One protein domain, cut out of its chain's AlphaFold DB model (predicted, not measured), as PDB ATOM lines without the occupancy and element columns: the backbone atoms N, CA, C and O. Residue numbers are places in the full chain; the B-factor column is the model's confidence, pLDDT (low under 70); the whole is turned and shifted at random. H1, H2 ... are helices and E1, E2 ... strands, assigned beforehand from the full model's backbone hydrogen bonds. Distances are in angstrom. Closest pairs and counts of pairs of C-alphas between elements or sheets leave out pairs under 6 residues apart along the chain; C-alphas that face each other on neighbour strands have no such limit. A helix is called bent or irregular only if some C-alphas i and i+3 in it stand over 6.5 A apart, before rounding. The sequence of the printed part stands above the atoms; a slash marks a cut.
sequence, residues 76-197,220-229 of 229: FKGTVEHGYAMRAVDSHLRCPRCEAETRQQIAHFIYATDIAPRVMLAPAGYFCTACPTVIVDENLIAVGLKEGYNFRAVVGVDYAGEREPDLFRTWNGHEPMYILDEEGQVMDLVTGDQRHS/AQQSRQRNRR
ATOM      1  N   PHE A  76      34.641 -44.290 -19.769       96.56
ATOM      2  CA  PHE A  76      33.272 -44.784 -19.838       96.56
ATOM      3  C   PHE A  76      33.235 -46.276 -20.201       96.56
ATOM      4  O   PHE A  76      33.832 -46.700 -21.186       96.56
ATOM      5  N   LYS A  77      32.497 -47.073 -19.416       94.50
ATOM      6  CA  LYS A  77      32.339 -48.530 -19.615       94.50
ATOM      7  C   LYS A  77      30.891 -48.970 -19.884       94.50
ATOM      8  O   LYS A  77      30.637 -50.149 -20.120       94.50
ATOM      9  N   GLY A  78      29.929 -48.046 -19.816       95.44
ATOM     10  CA  GLY A  78      28.508 -48.337 -20.050       95.44
ATOM     11  C   GLY A  78      28.182 -48.491 -21.536       95.44
ATOM     12  O   GLY A  78      29.090 -48.557 -22.354       95.44
ATOM     13  N   THR A  79      26.899 -48.535 -21.880       96.81
ATOM     14  CA  THR A  79      26.424 -48.438 -23.269       96.81
ATOM     15  C   THR A  79      25.720 -47.110 -23.500       96.81
ATOM     16  O   THR A  79      25.230 -46.478 -22.557       96.81
ATOM     17  N   VAL A  80      25.659 -46.679 -24.757       97.69
ATOM     18  CA  VAL A  80      24.933 -45.474 -25.158       97.69
ATOM     19  C   VAL A  80      23.935 -45.791 -26.259       97.69
ATOM     20  O   VAL A  80      24.219 -46.499 -27.212       97.69
ATOM     21  N   GLU A  81      22.744 -45.224 -26.142       98.19
ATOM     22  CA  GLU A  81      21.716 -45.285 -27.180       98.19
ATOM     23  C   GLU A  81      21.306 -43.884 -27.634       98.19
ATOM     24  O   GLU A  81      20.880 -43.690 -28.772       98.19
ATOM     25  N   HIS A  82      21.426 -42.889 -26.757       98.44
ATOM     26  CA  HIS A  82      20.930 -41.542 -27.001       98.44
ATOM     27  C   HIS A  82      22.068 -40.530 -26.903       98.44
ATOM     28  O   HIS A  82      22.726 -40.426 -25.870       98.44
ATOM     29  N   GLY A  83      22.279 -39.760 -27.964       98.12
ATOM     30  CA  GLY A  83      23.227 -38.654 -27.981       98.12
ATOM     31  C   GLY A  83      22.513 -37.305 -27.987       98.12
ATOM     32  O   GLY A  83      21.466 -37.149 -28.617       98.12
ATOM     33  N   TYR A  84      23.081 -36.327 -27.294       98.19
ATOM     34  CA  TYR A  84      22.691 -34.923 -27.380       98.19
ATOM     35  C   TYR A  84      23.932 -34.080 -27.639       98.19
ATOM     36  O   TYR A  84      24.960 -34.291 -27.005       98.19
ATOM     37  N   ALA A  85      23.848 -33.097 -28.526       97.12
ATOM     38  CA  ALA A  85      24.875 -32.072 -28.623       97.12
ATOM     39  C   ALA A  85      24.791 -31.159 -27.393       97.12
ATOM     40  O   ALA A  85      23.696 -30.761 -26.997       97.12
ATOM     41  N   MET A  86      25.931 -30.751 -26.832       96.94
ATOM     42  CA  MET A  86      25.964 -29.821 -25.697       96.94
ATOM     43  C   MET A  86      25.210 -28.513 -25.992       96.94
ATOM     44  O   MET A  86      24.501 -28.004 -25.137       96.94
ATOM     45  N   ARG A  87      25.277 -28.006 -27.231       94.94
ATOM     46  CA  ARG A  87      24.528 -26.806 -27.656       94.94
ATOM     47  C   ARG A  87      23.004 -26.982 -27.725       94.94
ATOM     48  O   ARG A  87      22.305 -26.008 -27.973       94.94
ATOM     49  N   ALA A  88      22.504 -28.213 -27.623       93.62
ATOM     50  CA  ALA A  88      21.084 -28.551 -27.730       93.62
ATOM     51  C   ALA A  88      20.434 -28.835 -26.366       93.62
ATOM     52  O   ALA A  88      19.281 -29.258 -26.322       93.62
ATOM     53  N   VAL A  89      21.166 -28.637 -25.266       95.31
ATOM     54  CA  VAL A  89      20.675 -28.832 -23.900       95.31
ATOM     55  C   VAL A  89      20.928 -27.581 -23.068       95.31
ATOM     56  O   VAL A  89      21.915 -26.880 -23.280       95.31
ATOM     57  N   ASP A  90      20.064 -27.328 -22.089       92.69
ATOM     58  CA  ASP A  90      20.209 -26.169 -21.199       92.69
ATOM     59  C   ASP A  90      21.349 -26.349 -20.184       92.69
ATOM     60  O   ASP A  90      21.964 -25.383 -19.736       92.69
ATOM     61  N   SER A  91      21.635 -27.595 -19.794       94.62
ATOM     62  CA  SER A  91      22.676 -27.932 -18.824       94.62
ATOM     63  C   SER A  91      23.275 -29.303 -19.110       94.62
ATOM     64  O   SER A  91      22.560 -30.264 -19.380       94.62
ATOM     65  N   HIS A  92      24.598 -29.409 -18.978       96.25
ATOM     66  CA  HIS A  92      25.327 -30.672 -19.094       96.25
ATOM     67  C   HIS A  92      25.429 -31.438 -17.765       96.25
ATOM     68  O   HIS A  92      26.075 -32.483 -17.737       96.25
ATOM     69  N   LEU A  93      24.856 -30.916 -16.668       97.81
ATOM     70  CA  LEU A  93      24.846 -31.548 -15.335       97.81
ATOM     71  C   LEU A  93      23.629 -32.463 -15.116       97.81
ATOM     72  O   LEU A  93      23.574 -33.222 -14.145       97.81
ATOM     73  N   ARG A  94      22.626 -32.358 -15.992       98.19
ATOM     74  CA  ARG A  94      21.365 -33.092 -15.913       98.19
ATOM     75  C   ARG A  94      21.062 -33.727 -17.257       98.19
ATOM     76  O   ARG A  94      21.189 -33.093 -18.300       98.19
ATOM     77  N   CYS A  95      20.642 -34.984 -17.233       98.25
ATOM     78  CA  CYS A  95      20.250 -35.691 -18.438       98.25
ATOM     79  C   CYS A  95      18.966 -35.073 -19.022       98.25
ATOM     80  O   CYS A  95      17.955 -35.047 -18.322       98.25
ATOM     81  N   PRO A  96      18.933 -34.678 -20.307       97.62
ATOM     82  CA  PRO A  96      17.731 -34.112 -20.931       97.62
ATOM     83  C   PRO A  96      16.580 -35.122 -21.083       97.62
ATOM     84  O   PRO A  96      15.468 -34.738 -21.425       97.62
ATOM     85  N   ARG A  97      16.836 -36.422 -20.869       96.69
ATOM     86  CA  ARG A  97      15.848 -37.496 -21.051       96.69
ATOM     87  C   ARG A  97      15.199 -37.960 -19.747       96.69
ATOM     88  O   ARG A  97      14.019 -38.290 -19.751       96.69
ATOM     89  N   CYS A  98      15.968 -38.054 -18.664       97.81
ATOM     90  CA  CYS A  98      15.488 -38.578 -17.379       97.81
ATOM     91  C   CYS A  98      15.854 -37.710 -16.168       97.81
ATOM     92  O   CYS A  98      15.625 -38.134 -15.040       97.81
ATOM     93  N   GLU A  99      16.473 -36.544 -16.386       98.06
ATOM     94  CA  GLU A  99      16.849 -35.559 -15.357       98.06
ATOM     95  C   GLU A  99      17.845 -36.048 -14.286       98.06
ATOM     96  O   GLU A  99      18.205 -35.312 -13.360       98.06
ATOM     97  N   ALA A 100      18.356 -37.274 -14.418       98.44
ATOM     98  CA  ALA A 100      19.415 -37.790 -13.562       98.44
ATOM     99  C   ALA A 100      20.724 -37.011 -13.755       98.44
ATOM    100  O   ALA A 100      20.941 -36.348 -14.771       98.44
ATOM    101  N   GLU A 101      21.612 -37.112 -12.768       98.44
ATOM    102  CA  GLU A 101      22.952 -36.535 -12.842       98.44
ATOM    103  C   GLU A 101      23.747 -37.159 -13.999       98.44
ATOM    104  O   GLU A 101      23.680 -38.371 -14.255       98.44
ATOM    105  N   THR A 102      24.520 -36.323 -14.679       98.56
ATOM    106  CA  THR A 102      25.505 -36.716 -15.686       98.56
ATOM    107  C   THR A 102      26.920 -36.517 -15.150       98.56
ATOM    108  O   THR A 102      27.192 -35.592 -14.386       98.56
ATOM    109  N   ARG A 103      27.850 -37.382 -15.558       98.25
ATOM    110  CA  ARG A 103      29.263 -37.309 -15.168       98.25
ATOM    111  C   ARG A 103      30.142 -37.215 -16.398       98.25
ATOM    112  O   ARG A 103      29.931 -37.949 -17.362       98.25
ATOM    113  N   GLN A 104      31.129 -36.326 -16.355       98.00
ATOM    114  CA  GLN A 104      32.119 -36.244 -17.419       98.00
ATOM    115  C   GLN A 104      33.021 -37.480 -17.375       98.00
ATOM    116  O   GLN A 104      33.519 -37.852 -16.311       98.00
ATOM    117  N   GLN A 105      33.205 -38.130 -18.520       97.75
ATOM    118  CA  GLN A 105      34.065 -39.302 -18.666       97.75
ATOM    119  C   GLN A 105      34.795 -39.243 -20.006       97.75
ATOM    120  O   GLN A 105      34.357 -38.572 -20.944       97.75
ATOM    121  N   ILE A 106      35.902 -39.972 -20.101       96.31
ATOM    122  CA  ILE A 106      36.607 -40.171 -21.364       96.31
ATOM    123  C   ILE A 106      35.964 -41.326 -22.126       96.31
ATOM    124  O   ILE A 106      35.669 -42.371 -21.547       96.31
ATOM    125  N   ALA A 107      35.787 -41.162 -23.433       97.12
ATOM    126  CA  ALA A 107      35.359 -42.239 -24.315       97.12
ATOM    127  C   ALA A 107      35.994 -42.108 -25.701       97.12
ATOM    128  O   ALA A 107      36.495 -41.044 -26.073       97.12
ATOM    129  N   HIS A 108      35.947 -43.198 -26.464       96.44
ATOM    130  CA  HIS A 108      36.291 -43.200 -27.878       96.44
ATOM    131  C   HIS A 108      35.067 -42.746 -28.678       96.44
ATOM    132  O   HIS A 108      34.133 -43.508 -28.896       96.44
ATOM    133  N   PHE A 109      35.032 -41.489 -29.105       97.25
ATOM    134  CA  PHE A 109      33.931 -40.966 -29.908       97.25
ATOM    135  C   PHE A 109      34.136 -41.291 -31.379       97.25
ATOM    136  O   PHE A 109      35.183 -40.973 -31.947       97.25
ATOM    137  N   ILE A 110      33.112 -41.864 -32.010       95.56
ATOM    138  CA  ILE A 110      33.052 -41.997 -33.463       95.56
ATOM    139  C   ILE A 110      32.509 -40.688 -34.017       95.56
ATOM    140  O   ILE A 110      31.384 -40.287 -33.709       95.56
ATOM    141  N   TYR A 111      33.287 -40.039 -34.873       94.88
ATOM    142  CA  TYR A 111      32.882 -38.811 -35.541       94.88
ATOM    143  C   TYR A 111      33.025 -38.932 -37.052       94.88
ATOM    144  O   TYR A 111      33.968 -39.522 -37.587       94.88
ATOM    145  N   ALA A 112      32.056 -38.355 -37.751       94.00
ATOM    146  CA  ALA A 112      32.044 -38.249 -39.191       94.00
ATOM    147  C   ALA A 112      32.817 -37.006 -39.645       94.00
ATOM    148  O   ALA A 112      32.723 -35.928 -39.046       94.00
ATOM    149  N   THR A 113      33.541 -37.155 -40.752       92.00
ATOM    150  CA  THR A 113      34.201 -36.047 -41.452       92.00
ATOM    151  C   THR A 113      33.747 -35.984 -42.907       92.00
ATOM    152  O   THR A 113      33.019 -36.854 -43.386       92.00
ATOM    153  N   ASP A 114      34.194 -34.981 -43.660       87.75
ATOM    154  CA  ASP A 114      33.972 -34.915 -45.107       87.75
ATOM    155  C   ASP A 114      34.792 -35.922 -45.937       87.75
ATOM    156  O   ASP A 114      34.618 -35.971 -47.159       87.75
ATOM    157  N   ILE A 115      35.656 -36.723 -45.299       86.62
ATOM    158  CA  ILE A 115      36.513 -37.726 -45.952       86.62
ATOM    159  C   ILE A 115      36.166 -39.148 -45.502       86.62
ATOM    160  O   ILE A 115      35.934 -40.006 -46.349       86.62
ATOM    161  N   ALA A 116      36.186 -39.409 -44.194       84.12
ATOM    162  CA  ALA A 116      35.922 -40.721 -43.605       84.12
ATOM    163  C   ALA A 116      35.562 -40.596 -42.112       84.12
ATOM    164  O   ALA A 116      36.007 -39.643 -41.463       84.12
ATOM    165  N   PRO A 117      34.811 -41.548 -41.539       89.00
ATOM    166  CA  PRO A 117      34.640 -41.620 -40.095       89.00
ATOM    167  C   PRO A 117      35.971 -41.930 -39.401       89.00
ATOM    168  O   PRO A 117      36.828 -42.644 -39.937       89.00
ATOM    169  N   ARG A 118      36.146 -41.386 -38.200       91.31
ATOM    170  CA  ARG A 118      37.322 -41.593 -37.350       91.31
ATOM    171  C   ARG A 118      36.892 -41.765 -35.896       91.31
ATOM    172  O   ARG A 118      35.750 -41.479 -35.540       91.31
ATOM    173  N   VAL A 119      37.829 -42.233 -35.081       91.94
ATOM    174  CA  VAL A 119      37.664 -42.410 -33.639       91.94
ATOM    175  C   VAL A 119      38.628 -41.476 -32.915       91.94
ATOM    176  O   VAL A 119      39.758 -41.286 -33.365       91.94
ATOM    177  N   MET A 120      38.173 -40.843 -31.836       93.38
ATOM    178  CA  MET A 120      38.997 -39.993 -30.975       93.38
ATOM    179  C   MET A 120      38.710 -40.311 -29.514       93.38
ATOM    180  O   MET A 120      37.557 -40.271 -29.090       93.38
ATOM    181  N   LEU A 121      39.762 -40.580 -28.744       94.38
ATOM    182  CA  LEU A 121      39.689 -40.643 -27.291       94.38
ATOM    183  C   LEU A 121      39.624 -39.215 -26.739       94.38
ATOM    184  O   LEU A 121      40.586 -38.461 -26.882       94.38
ATOM    185  N   ALA A 122      38.499 -38.826 -26.140       95.00
ATOM    186  CA  ALA A 122      38.309 -37.457 -25.664       95.00
ATOM    187  C   ALA A 122      37.439 -37.375 -24.399       95.00
ATOM    188  O   ALA A 122      36.508 -38.170 -24.240       95.00
ATOM    189  N   PRO A 123      37.658 -36.370 -23.528       95.69
ATOM    190  CA  PRO A 123      36.784 -36.058 -22.394       95.69
ATOM    191  C   PRO A 123      35.549 -35.233 -22.810       95.69
ATOM    192  O   PRO A 123      35.122 -34.328 -22.097       95.69
ATOM    193  N   ALA A 124      34.978 -35.515 -23.985       97.00
ATOM    194  CA  ALA A 124      33.877 -34.740 -24.565       97.00
ATOM    195  C   ALA A 124      32.482 -35.179 -24.088       97.00
ATOM    196  O   ALA A 124      31.488 -34.564 -24.470       97.00
ATOM    197  N   GLY A 125      32.376 -36.260 -23.308       98.00
ATOM    198  CA  GLY A 125      31.095 -36.867 -22.944       98.00
ATOM    199  C   GLY A 125      30.680 -36.631 -21.505       98.00
ATOM    200  O   GLY A 125      31.433 -36.937 -20.583       98.00
ATOM    201  N   TYR A 126      29.434 -36.200 -21.322       98.56
ATOM    202  CA  TYR A 126      28.729 -36.184 -20.045       98.56
ATOM    203  C   TYR A 126      27.689 -37.304 -20.054       98.56
ATOM    204  O   TYR A 126      26.632 -37.196 -20.680       98.56
ATOM    205  N   PHE A 127      28.012 -38.407 -19.388       98.62
ATOM    206  CA  PHE A 127      27.238 -39.644 -19.412       98.62
ATOM    207  C   PHE A 127      26.231 -39.669 -18.272       98.62
ATOM    208  O   PHE A 127      26.565 -39.401 -17.118       98.62
ATOM    209  N   CYS A 128      24.982 -39.986 -18.597       98.56
ATOM    210  CA  CYS A 128      23.914 -40.100 -17.620       98.56
ATOM    211  C   CYS A 128      24.141 -41.306 -16.702       98.56
ATOM    212  O   CYS A 128      24.445 -42.407 -17.150       98.56
ATOM    213  N   THR A 129      23.916 -41.113 -15.405       98.06
ATOM    214  CA  THR A 129      24.082 -42.166 -14.390       98.06
ATOM    215  C   THR A 129      22.922 -43.169 -14.330       98.06
ATOM    216  O   THR A 129      23.087 -44.242 -13.758       98.06
ATOM    217  N   ALA A 130      21.761 -42.846 -14.919       98.25
ATOM    218  CA  ALA A 130      20.542 -43.663 -14.824       98.25
ATOM    219  C   ALA A 130      19.996 -44.232 -16.152       98.25
ATOM    220  O   ALA A 130      19.105 -45.076 -16.125       98.25
ATOM    221  N   CYS A 131      20.460 -43.772 -17.317       98.38
ATOM    222  CA  CYS A 131      19.972 -44.235 -18.621       98.38
ATOM    223  C   CYS A 131      21.086 -44.128 -19.679       98.38
ATOM    224  O   CYS A 131      22.041 -43.383 -19.446       98.38
ATOM    225  N   PRO A 132      20.993 -44.818 -20.833       98.44
ATOM    226  CA  PRO A 132      22.059 -44.873 -21.840       98.44
ATOM    227  C   PRO A 132      22.111 -43.594 -22.700       98.44
ATOM    228  O   PRO A 132      22.011 -43.634 -23.925       98.44
ATOM    229  N   THR A 133      22.222 -42.433 -22.050       98.69
ATOM    230  CA  THR A 133      22.278 -41.112 -22.691       98.69
ATOM    231  C   THR A 133      23.629 -40.454 -22.448       98.69
ATOM    232  O   THR A 133      24.123 -40.443 -21.320       98.69
ATOM    233  N   VAL A 134      24.182 -39.833 -23.486       98.75
ATOM    234  CA  VAL A 134      25.382 -38.997 -23.419       98.75
ATOM    235  C   VAL A 134      25.101 -37.613 -24.003       98.75
ATOM    236  O   VAL A 134      24.439 -37.480 -25.033       98.75
ATOM    237  N   ILE A 135      25.610 -36.576 -23.343       98.75
ATOM    238  CA  ILE A 135      25.700 -35.220 -23.891       98.75
ATOM    239  C   ILE A 135      27.138 -35.030 -24.374       98.75
ATOM    240  O   ILE A 135      28.075 -35.259 -23.612       98.75
ATOM    241  N   VAL A 136      27.313 -34.641 -25.631       98.50
ATOM    242  CA  VAL A 136      28.608 -34.561 -26.302       98.50
ATOM    243  C   VAL A 136      28.965 -33.107 -26.589       98.50
ATOM    244  O   VAL A 136      28.221 -32.391 -27.266       98.50
ATOM    245  N   ASP A 137      30.126 -32.678 -26.105       97.31
ATOM    246  CA  ASP A 137      30.752 -31.420 -26.497       97.31
ATOM    247  C   ASP A 137      31.438 -31.580 -27.863       97.31
ATOM    248  O   ASP A 137      32.596 -31.984 -27.984       97.31
ATOM    249  N   GLU A 138      30.689 -31.282 -28.926       95.69
ATOM    250  CA  GLU A 138      31.191 -31.362 -30.299       95.69
ATOM    251  C   GLU A 138      32.321 -30.366 -30.582       95.69
ATOM    252  O   GLU A 138      33.112 -30.613 -31.490       95.69
ATOM    253  N   ASN A 139      32.426 -29.267 -29.825       93.44
ATOM    254  CA  ASN A 139      33.513 -28.313 -30.021       93.44
ATOM    255  C   ASN A 139      34.838 -28.937 -29.586       93.44
ATOM    256  O   ASN A 139      35.816 -28.839 -30.321       93.44
ATOM    257  N   LEU A 140      34.856 -29.647 -28.454       92.69
ATOM    258  CA  LEU A 140      36.057 -30.345 -27.995       92.69
ATOM    259  C   LEU A 140      36.537 -31.384 -29.024       92.69
ATOM    260  O   LEU A 140      37.727 -31.466 -29.322       92.69
ATOM    261  N   ILE A 141      35.604 -32.131 -29.626       94.06
ATOM    262  CA  ILE A 141      35.924 -33.059 -30.718       94.06
ATOM    263  C   ILE A 141      36.448 -32.297 -31.940       94.06
ATOM    264  O   ILE A 141      37.457 -32.699 -32.517       94.06
ATOM    265  N   ALA A 142      35.795 -31.195 -32.326       92.12
ATOM    266  CA  ALA A 142      36.159 -30.394 -33.492       92.12
ATOM    267  C   ALA A 142      37.598 -29.853 -33.419       92.12
ATOM    268  O   ALA A 142      38.298 -29.868 -34.431       92.12
ATOM    269  N   VAL A 143      38.054 -29.415 -32.241       89.19
ATOM    270  CA  VAL A 143      39.420 -28.894 -32.063       89.19
ATOM    271  C   VAL A 143      40.470 -30.009 -32.185       89.19
ATOM    272  O   VAL A 143      41.547 -29.795 -32.737       89.19
ATOM    273  N   GLY A 144      40.142 -31.240 -31.781       87.62
ATOM    274  CA  GLY A 144      41.045 -32.388 -31.911       87.62
ATOM    275  C   GLY A 144      41.257 -32.894 -33.350       87.62
ATOM    276  O   GLY A 144      42.048 -33.816 -33.569       87.62
ATOM    277  N   LEU A 145      40.565 -32.346 -34.357       88.62
ATOM    278  CA  LEU A 145      40.655 -32.846 -35.731       88.62
ATOM    279  C   LEU A 145      42.043 -32.652 -36.344       88.62
ATOM    280  O   LEU A 145      42.698 -31.617 -36.202       88.62
ATOM    281  N   LYS A 146      42.475 -33.653 -37.114       83.00
ATOM    282  CA  LYS A 146      43.645 -33.538 -37.988       83.00
ATOM    283  C   LYS A 146      43.388 -32.506 -39.089       83.00
ATOM    284  O   LYS A 146      42.284 -32.420 -39.627       83.00
ATOM    285  N   GLU A 147      44.423 -31.759 -39.463       83.88
ATOM    286  CA  GLU A 147      44.351 -30.828 -40.589       83.88
ATOM    287  C   GLU A 147      43.859 -31.512 -41.874       83.88
ATOM    288  O   GLU A 147      44.199 -32.658 -42.182       83.88
ATOM    289  N   GLY A 148      43.052 -30.783 -42.645       85.31
ATOM    290  CA  GLY A 148      42.475 -31.269 -43.898       85.31
ATOM    291  C   GLY A 148      41.194 -32.094 -43.747       85.31
ATOM    292  O   GLY A 148      40.616 -32.459 -44.772       85.31
ATOM    293  N   TYR A 149      40.729 -32.347 -42.521       87.56
ATOM    294  CA  TYR A 149      39.420 -32.938 -42.238       87.56
ATOM    295  C   TYR A 149      38.438 -31.865 -41.769       87.56
ATOM    296  O   TYR A 149      38.795 -31.001 -40.973       87.56
ATOM    297  N   ASN A 150      37.186 -31.950 -42.222       90.56
ATOM    298  CA  ASN A 150      36.103 -31.112 -41.712       90.56
ATOM    299  C   ASN A 150      35.151 -31.949 -40.859       90.56
ATOM    300  O   ASN A 150      34.608 -32.941 -41.351       90.56
ATOM    301  N   PHE A 151      34.932 -31.538 -39.607       93.00
ATOM    302  CA  PHE A 151      33.972 -32.171 -38.701       93.00
ATOM    303  C   PHE A 151      32.548 -32.053 -39.256       93.00
ATOM    304  O   PHE A 151      32.177 -31.018 -39.815       93.00
ATOM    305  N   ARG A 152      31.747 -33.111 -39.096       93.12
ATOM    306  CA  ARG A 152      30.332 -33.111 -39.488       93.12
ATOM    307  C   ARG A 152      29.397 -33.400 -38.326       93.12
ATOM    308  O   ARG A 152      28.515 -32.591 -38.058       93.12
ATOM    309  N   ALA A 153      29.604 -34.527 -37.654       94.19
ATOM    310  CA  ALA A 153      28.779 -34.952 -36.533       94.19
ATOM    311  C   ALA A 153      29.505 -36.006 -35.695       94.19
ATOM    312  O   ALA A 153      30.315 -36.772 -36.224       94.19
ATOM    313  N   VAL A 154      29.156 -36.103 -34.414       96.56
ATOM    314  CA  VAL A 154      29.416 -37.312 -33.621       96.56
ATOM    315  C   VAL A 154      28.280 -38.301 -33.868       96.56
ATOM    316  O   VAL A 154      27.110 -37.925 -33.874       96.56
ATOM    317  N   VAL A 155      28.626 -39.561 -34.110       96.31
ATOM    318  CA  VAL A 155      27.671 -40.582 -34.573       96.31
ATOM    319  C   VAL A 155      27.546 -41.770 -33.625       96.31
ATOM    320  O   VAL A 155      26.588 -42.534 -33.731       96.31
ATOM    321  N   GLY A 156      28.484 -41.912 -32.688       96.94
ATOM    322  CA  GLY A 156      28.464 -42.994 -31.718       96.94
ATOM    323  C   GLY A 156      29.674 -43.017 -30.793       96.94
ATOM    324  O   GLY A 156      30.493 -42.090 -30.781       96.94
ATOM    325  N   VAL A 157      29.780 -44.105 -30.039       97.50
ATOM    326  CA  VAL A 157      30.896 -44.418 -29.143       97.50
ATOM    327  C   VAL A 157      31.478 -45.774 -29.533       97.50
ATOM    328  O   VAL A 157      30.754 -46.750 -29.706       97.50
ATOM    329  N   ASP A 158      32.793 -45.811 -29.692       95.75
ATOM    330  CA  ASP A 158      33.584 -47.016 -29.902       95.75
ATOM    331  C   ASP A 158      34.130 -47.541 -28.564       95.75
ATOM    332  O   ASP A 158      34.209 -46.817 -27.568       95.75
ATOM    333  N   TYR A 159      34.508 -48.815 -28.538       92.62
ATOM    334  CA  TYR A 159      35.020 -49.483 -27.343       92.62
ATOM    335  C   TYR A 159      36.416 -50.071 -27.552       92.62
ATOM    336  O   TYR A 159      36.753 -51.069 -26.927       92.62
ATOM    337  N   ALA A 160      37.215 -49.479 -28.446       86.44
ATOM    338  CA  ALA A 160      38.579 -49.903 -28.760       86.44
ATOM    339  C   ALA A 160      38.687 -51.409 -29.073       86.44
ATOM    340  O   ALA A 160      39.628 -52.084 -28.665       86.44
ATOM    341  N   GLY A 161      37.684 -51.950 -29.771       83.75
ATOM    342  CA  GLY A 161      37.618 -53.367 -30.132       83.75
ATOM    343  C   GLY A 161      37.172 -54.324 -29.018       83.75
ATOM    344  O   GLY A 161      37.030 -55.513 -29.290       83.75
ATOM    345  N   GLU A 162      36.888 -53.849 -27.798       86.00
ATOM    346  CA  GLU A 162      36.366 -54.704 -26.717       86.00
ATOM    347  C   GLU A 162      34.963 -55.255 -27.034       86.00
ATOM    348  O   GLU A 162      34.591 -56.332 -26.565       86.00
ATOM    349  N   ARG A 163      34.173 -54.516 -27.824       90.88
ATOM    350  CA  ARG A 163      32.833 -54.896 -28.298       90.88
ATOM    351  C   ARG A 163      32.413 -54.059 -29.507       90.88
ATOM    352  O   ARG A 163      33.123 -53.137 -29.905       90.88
ATOM    353  N   GLU A 164      31.245 -54.379 -30.065       92.31
ATOM    354  CA  GLU A 164      30.656 -53.607 -31.162       92.31
ATOM    355  C   GLU A 164      30.411 -52.141 -30.763       92.31
ATOM    356  O   GLU A 164      30.017 -51.884 -29.620       92.31
ATOM    357  N   PRO A 165      30.626 -51.180 -31.679       94.62
ATOM    358  CA  PRO A 165      30.389 -49.776 -31.386       94.62
ATOM    359  C   PRO A 165      28.904 -49.444 -31.252       94.62
ATOM    360  O   PRO A 165      28.066 -49.934 -32.011       94.62
ATOM    361  N   ASP A 166      28.598 -48.511 -30.358       96.56
ATOM    362  CA  ASP A 166      27.249 -47.995 -30.175       96.56
ATOM    363  C   ASP A 166      27.017 -46.787 -31.087       96.56
ATOM    364  O   ASP A 166      27.505 -45.684 -30.826       96.56
ATOM    365  N   LEU A 167      26.233 -46.974 -32.150       96.25
ATOM    366  CA  LEU A 167      25.672 -45.864 -32.924       96.25
ATOM    367  C   LEU A 167      24.411 -45.324 -32.240       96.25
ATOM    368  O   LEU A 167      23.598 -46.081 -31.707       96.25
ATOM    369  N   PHE A 168      24.206 -44.007 -32.286       97.38
ATOM    370  CA  PHE A 168      23.054 -43.393 -31.629       97.38
ATOM    371  C   PHE A 168      21.721 -43.833 -32.256       97.38
ATOM    372  O   PHE A 168      21.474 -43.680 -33.452       97.38
ATOM    373  N   ARG A 169      20.799 -44.321 -31.428       96.75
ATOM    374  CA  ARG A 169      19.396 -44.557 -31.805       96.75
ATOM    375  C   ARG A 169      18.583 -43.273 -31.829       96.75
ATOM    376  O   ARG A 169      17.613 -43.177 -32.570       96.75
ATOM    377  N   THR A 170      18.962 -42.289 -31.015       96.94
ATOM    378  CA  THR A 170      18.394 -40.937 -31.070       96.94
ATOM    379  C   THR A 170      19.484 -39.887 -30.963       96.94
ATOM    380  O   THR A 170      20.370 -40.021 -30.118       96.94
ATOM    381  N   TRP A 171      19.361 -38.808 -31.727       97.31
ATOM    382  CA  TRP A 171      20.191 -37.615 -31.613       97.31
ATOM    383  C   TRP A 171      19.328 -36.396 -31.301       97.31
ATOM    384  O   TRP A 171      18.361 -36.121 -32.013       97.31
ATOM    385  N   ASN A 172      19.655 -35.677 -30.227       95.94
ATOM    386  CA  ASN A 172      18.872 -34.549 -29.714       95.94
ATOM    387  C   ASN A 172      17.383 -34.886 -29.500       95.94
ATOM    388  O   ASN A 172      16.518 -34.057 -29.745       95.94
ATOM    389  N   GLY A 173      17.075 -36.123 -29.098       94.69
ATOM    390  CA  GLY A 173      15.698 -36.586 -28.888       94.69
ATOM    391  C   GLY A 173      14.964 -37.077 -30.143       94.69
ATOM    392  O   GLY A 173      13.849 -37.577 -30.022       94.69
ATOM    393  N   HIS A 174      15.586 -37.022 -31.325       95.06
ATOM    394  CA  HIS A 174      14.976 -37.448 -32.589       95.06
ATOM    395  C   HIS A 174      15.669 -38.676 -33.178       95.06
ATOM    396  O   HIS A 174      16.862 -38.885 -32.967       95.06
ATOM    397  N   GLU A 175      14.941 -39.469 -33.963       95.06
ATOM    398  CA  GLU A 175      15.531 -40.561 -34.742       95.06
ATOM    399  C   GLU A 175      16.532 -39.995 -35.775       95.06
ATOM    400  O   GLU A 175      16.181 -39.088 -36.546       95.06
ATOM    401  N   PRO A 176      17.792 -40.466 -35.780       94.12
ATOM    402  CA  PRO A 176      18.806 -39.985 -36.690       94.12
ATOM    403  C   PRO A 176      18.713 -40.722 -38.021       94.12
ATOM    404  O   PRO A 176      18.358 -41.894 -38.108       94.12
ATOM    405  N   MET A 177      19.122 -40.037 -39.077       92.88
ATOM    406  CA  MET A 177      19.341 -40.622 -40.388       92.88
ATOM    407  C   MET A 177      20.817 -40.494 -40.720       92.88
ATOM    408  O   MET A 177      21.352 -39.390 -40.851       92.88
ATOM    409  N   TYR A 178      21.457 -41.647 -40.852       91.56
ATOM    410  CA  TYR A 178      22.858 -41.753 -41.215       91.56
ATOM    411  C   TYR A 178      23.023 -41.529 -42.714       91.56
ATOM    412  O   TYR A 178      22.369 -42.181 -43.530       91.56
ATOM    413  N   ILE A 179      23.899 -40.600 -43.083       89.94
ATOM    414  CA  ILE A 179      24.299 -40.422 -44.479       89.94
ATOM    415  C   ILE A 179      25.490 -41.336 -44.718       89.94
ATOM    416  O   ILE A 179      26.513 -41.182 -44.056       89.94
ATOM    417  N   LEU A 180      25.353 -42.273 -45.653       90.44
ATOM    418  CA  LEU A 180      26.410 -43.220 -45.994       90.44
ATOM    419  C   LEU A 180      27.122 -42.815 -47.291       90.44
ATOM    420  O   LEU A 180      26.507 -42.210 -48.174       90.44
ATOM    421  N   ASP A 181      28.408 -43.143 -47.413       85.25
ATOM    422  CA  ASP A 181      29.103 -43.102 -48.704       85.25
ATOM    423  C   ASP A 181      28.775 -44.322 -49.588       85.25
ATOM    424  O   ASP A 181      28.017 -45.217 -49.210       85.25
ATOM    425  N   GLU A 182      29.357 -44.357 -50.791       82.69
ATOM    426  CA  GLU A 182      29.209 -45.458 -51.758       82.69
ATOM    427  C   GLU A 182      29.662 -46.819 -51.201       82.69
ATOM    428  O   GLU A 182      29.287 -47.862 -51.732       82.69
ATOM    429  N   GLU A 183      30.471 -46.823 -50.141       81.12
ATOM    430  CA  GLU A 183      30.995 -48.018 -49.491       81.12
ATOM    431  C   GLU A 183      30.320 -48.303 -48.133       81.12
ATOM    432  O   GLU A 183      30.809 -49.125 -47.351       81.12
ATOM    433  N   GLY A 184      29.188 -47.647 -47.853       82.00
ATOM    434  CA  GLY A 184      28.367 -47.881 -46.666       82.00
ATOM    435  C   GLY A 184      28.937 -47.306 -45.367       82.00
ATOM    436  O   GLY A 184      28.491 -47.703 -44.293       82.00
ATOM    437  N   GLN A 185      29.925 -46.409 -45.423       82.94
ATOM    438  CA  GLN A 185      30.494 -45.779 -44.227       82.94
ATOM    439  C   GLN A 185      29.701 -44.544 -43.818       82.94
ATOM    440  O   GLN A 185      29.269 -43.772 -44.671       82.94
ATOM    441  N   VAL A 186      29.562 -44.323 -42.512       87.81
ATOM    442  CA  VAL A 186      28.868 -43.150 -41.972       87.81
ATOM    443  C   VAL A 186      29.667 -41.873 -42.255       87.81
ATOM    444  O   VAL A 186      30.796 -41.713 -41.798       87.81
ATOM    445  N   MET A 187      29.051 -40.952 -42.995       88.00
ATOM    446  CA  MET A 187      29.613 -39.667 -43.428       88.00
ATOM    447  C   MET A 187      28.927 -38.455 -42.805       88.00
ATOM    448  O   MET A 187      29.436 -37.342 -42.940       88.00
ATOM    449  N   ASP A 188      27.756 -38.627 -42.202       89.19
ATOM    450  CA  ASP A 188      27.043 -37.576 -41.476       89.19
ATOM    451  C   ASP A 188      25.901 -38.180 -40.647       89.19
ATOM    452  O   ASP A 188      25.481 -39.320 -40.885       89.19
ATOM    453  N   LEU A 189      25.357 -37.377 -39.737       89.12
ATOM    454  CA  LEU A 189      24.144 -37.668 -38.987       89.12
ATOM    455  C   LEU A 189      23.209 -36.458 -39.056       89.12
ATOM    456  O   LEU A 189      23.577 -35.340 -38.699       89.12
ATOM    457  N   VAL A 190      21.971 -36.681 -39.501       89.50
ATOM    458  CA  VAL A 190      20.939 -35.637 -39.572       89.50
ATOM    459  C   VAL A 190      19.650 -36.092 -38.901       89.50
ATOM    460  O   VAL A 190      19.291 -37.263 -38.967       89.50
ATOM    461  N   THR A 191      18.914 -35.164 -38.296       87.06
ATOM    462  CA  THR A 191      17.565 -35.413 -37.762       87.06
ATOM    463  C   THR A 191      16.501 -34.847 -38.708       87.06
ATOM    464  O   THR A 191      16.805 -34.012 -39.566       87.06
ATOM    465  N   GLY A 192      15.249 -35.308 -38.582       72.06
ATOM    466  CA  GLY A 192      14.127 -34.881 -39.435       72.06
ATOM    467  C   GLY A 192      13.991 -33.358 -39.558       72.06
ATOM    468  O   GLY A 192      13.894 -32.834 -40.667       72.06
ATOM    469  N   ASP A 193      14.132 -32.640 -38.448       67.19
ATOM    470  CA  ASP A 193      13.961 -31.182 -38.393       67.19
ATOM    471  C   ASP A 193      15.078 -30.421 -39.130       67.19
ATOM    472  O   ASP A 193      14.864 -29.338 -39.682       67.19
ATOM    473  N   GLN A 194      16.270 -31.018 -39.243       64.00
ATOM    474  CA  GLN A 194      17.385 -30.441 -40.000       64.00
ATOM    475  C   GLN A 194      17.219 -30.573 -41.521       64.00
ATOM    476  O   GLN A 194      17.906 -29.885 -42.283       64.00
ATOM    477  N   ARG A 195      16.300 -31.426 -41.995       58.69
ATOM    478  CA  ARG A 195      16.011 -31.557 -43.433       58.69
ATOM    479  C   ARG A 195      15.339 -30.311 -43.997       58.69
ATOM    480  O   ARG A 195      15.581 -29.958 -45.150       58.69
ATOM    481  N   HIS A 196      14.534 -29.626 -43.188       52.19
ATOM    482  CA  HIS A 196      13.765 -28.463 -43.628       52.19
ATOM    483  C   HIS A 196      14.570 -27.157 -43.604       52.19
ATOM    484  O   HIS A 196      14.260 -26.233 -44.353       52.19
ATOM    485  N   SER A 197      15.652 -27.090 -42.826       50.16
ATOM    486  CA  SER A 197      16.507 -25.901 -42.711       50.16
ATOM    487  C   SER A 197      17.669 -25.868 -43.716       50.16
ATOM    488  O   SER A 197      18.118 -24.786 -44.093       50.16
ATOM    489  N   ALA A 220      40.430 -41.529 -48.030       75.94
ATOM    490  CA  ALA A 220      39.406 -42.339 -47.378       75.94
ATOM    491  C   ALA A 220      39.811 -43.820 -47.323       75.94
ATOM    492  O   ALA A 220      39.750 -44.433 -46.263       75.94
ATOM    493  N   GLN A 221      40.313 -44.392 -48.424       79.31
ATOM    494  CA  GLN A 221      40.816 -45.772 -48.452       79.31
ATOM    495  C   GLN A 221      41.982 -45.998 -47.480       79.31
ATOM    496  O   GLN A 221      41.985 -46.990 -46.755       79.31
ATOM    497  N   GLN A 222      42.944 -45.073 -47.425       80.19
ATOM    498  CA  GLN A 222      44.063 -45.152 -46.483       80.19
ATOM    499  C   GLN A 222      43.594 -45.038 -45.029       80.19
ATOM    500  O   GLN A 222      44.029 -45.827 -44.195       80.19
ATOM    501  N   SER A 223      42.673 -44.116 -44.733       73.00
ATOM    502  CA  SER A 223      42.072 -43.983 -43.400       73.00
ATOM    503  C   SER A 223      41.344 -45.265 -42.992       73.00
ATOM    504  O   SER A 223      41.527 -45.752 -41.885       73.00
ATOM    505  N   ARG A 224      40.576 -45.871 -43.906       70.25
ATOM    506  CA  ARG A 224      39.863 -47.135 -43.660       70.25
ATOM    507  C   ARG A 224      40.813 -48.294 -43.376       70.25
ATOM    508  O   ARG A 224      40.513 -49.131 -42.536       70.25
ATOM    509  N   GLN A 225      41.947 -48.363 -44.073       71.12
ATOM    510  CA  GLN A 225      42.945 -49.403 -43.820       71.12
ATOM    511  C   GLN A 225      43.581 -49.266 -42.430       71.12
ATOM    512  O   GLN A 225      43.995 -50.272 -41.864       71.12
ATOM    513  N   ARG A 226      43.644 -48.043 -41.890       69.88
ATOM    514  CA  ARG A 226      44.147 -47.771 -40.539       69.88
ATOM    515  C   ARG A 226      43.113 -48.102 -39.468       69.88
ATOM    516  O   ARG A 226      43.449 -48.837 -38.561       69.88
ATOM    517  N   ASN A 227      41.855 -47.688 -39.643       63.84
ATOM    518  CA  ASN A 227      40.776 -47.973 -38.681       63.84
ATOM    519  C   ASN A 227      40.419 -49.473 -38.557       63.84
ATOM    520  O   ASN A 227      39.658 -49.842 -37.674       63.84
ATOM    521  N   ARG A 228      40.871 -50.327 -39.488       59.38
ATOM    522  CA  ARG A 228      40.625 -51.784 -39.483       59.38
ATOM    523  C   ARG A 228      41.727 -52.602 -38.795       59.38
ATOM    524  O   ARG A 228      41.600 -53.824 -38.759       59.38
ATOM    525  N   ARG A 229      42.827 -51.967 -38.393       49.31
ATOM    526  CA  ARG A 229      43.930 -52.605 -37.664       49.31
ATOM    527  C   ARG A 229      43.743 -52.385 -36.178       49.31
ATOM    528  O   ARG A 229      44.131 -53.312 -35.444       49.31
TER     529      ARG A 229
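AT A GLANCE: This is residues 76 to 197 and 220 to 229 of the 229 residues of an uncharacterized protein of Luteitalea sp (UniProt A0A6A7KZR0). A strongly twisted sheet of five strands folds back on itself like a small, nearly closed barrel and curls round the short helix H1, while the unnamed stretch of residues 166 to 171 bridges the gap between its edge strands E5 and E1. The hairpin of E6 and E7 packs on this body through E7, beside E5 and E2; H2 follows E7 away from the five-strand sheet, and the short H3 only grazes that sheet. The printed part has 132 residues, with seven named strands and three named helices in the order E1, E2, E3, E4, H1, E5, E6, E7, H2, H3. The large sheet, mixed, has the order E1, E4, E3, E2, E5; E6 and E7 form an antiparallel sheet of two, and the class is mixed, helices and strands. The whole is compact, with a radius of gyration of the C-alphas of 14.3 A and spans of 42 by 37 by 25 A.

IN THESE COORDINATES: E1, residues 82 to 85, begins at C-alpha 82 (20.930, -41.542, -27.001). E2, residues 102 to 113, is 27.2 A long from first to last C-alpha and bends by 79 degrees at residue 105. E3, residues 118 to 128, is 23.9 A long and bends by 76 degrees at residue 122. E4 is residues 133 to 136, and H1 is residues 138 to 143, 8.8 A long. E5, residues 151 to 158, is 17.3 A long, begins at C-alpha 151 (33.972, -32.171, -38.701) and bends by 64 degrees at residue 155. E6 is residues 176 to 180, 12.4 A long, and E7 is residues 186 to 191, 14.3 A long. H2 is residues 192 to 197. H3, residues 220 to 227, is 10.5 A long and ends at C-alpha 227 (40.776, -47.973, -38.681).

HOW THE PARTS SIT: The large sheet is a folded sheet, bent back into two leaves that face each other: E1 and E4 face E2 and E5, with E3 as the hinge. E1 and E4 are parallel, with N 84 and O 134 at 2.9 A. E2, E3 and E4 form a meander, each strand the antiparallel neighbour of the one before; E2 and E3 are a hairpin, with N 109 and O 120 at 2.8 A, and E3 and E4 are another, with N 126 and O 135 at 2.8 A. E2 and E5 are antiparallel, with N 112 and O 153 at 2.8 A. Residues 166 to 167 pair antiparallel with residues 156 to 157 of E5, and residues 170 to 171 pair parallel with residues 82 to 83 of E1. H1 is on the sheet; its closest C-alphas to E3 are those of Leu 140 and Ala 124, 6.0 A apart. E6 and E7 are a hairpin, with N 179 and O 188 at 3.0 A. The closest C-alphas of E7 and E5 are those of Asp 188 and Ala 153, 5.9 A apart; those of E7 and E2 are of Met 187 and Ala 112, 5.1 A apart. H2 is not on the large sheet. H3 is only just on it, with 5 pairs of C-alphas within 10 A, and only grazes it with residues 223 to 227. In H1 and H3 every O i to N i+4 pair is within hydrogen-bond range; in H2 it is 0 of 2, beside 1 of 3 O i to N i+3 pairs.

THE WHOLE: The two C-alphas farthest apart, those of Glu 99 and Gln 222, are 42.4 A apart. Residues 198 to 219 are not printed, and C-alphas 197 and 220 are 28.6 A apart across this cut. The links from E1 to E2 and from E5 to E6 are long, with 16 and 17 residues. The mean pLDDT of the printed part is 90.4; residues 193 to 197 and 226 to 229 are under 70.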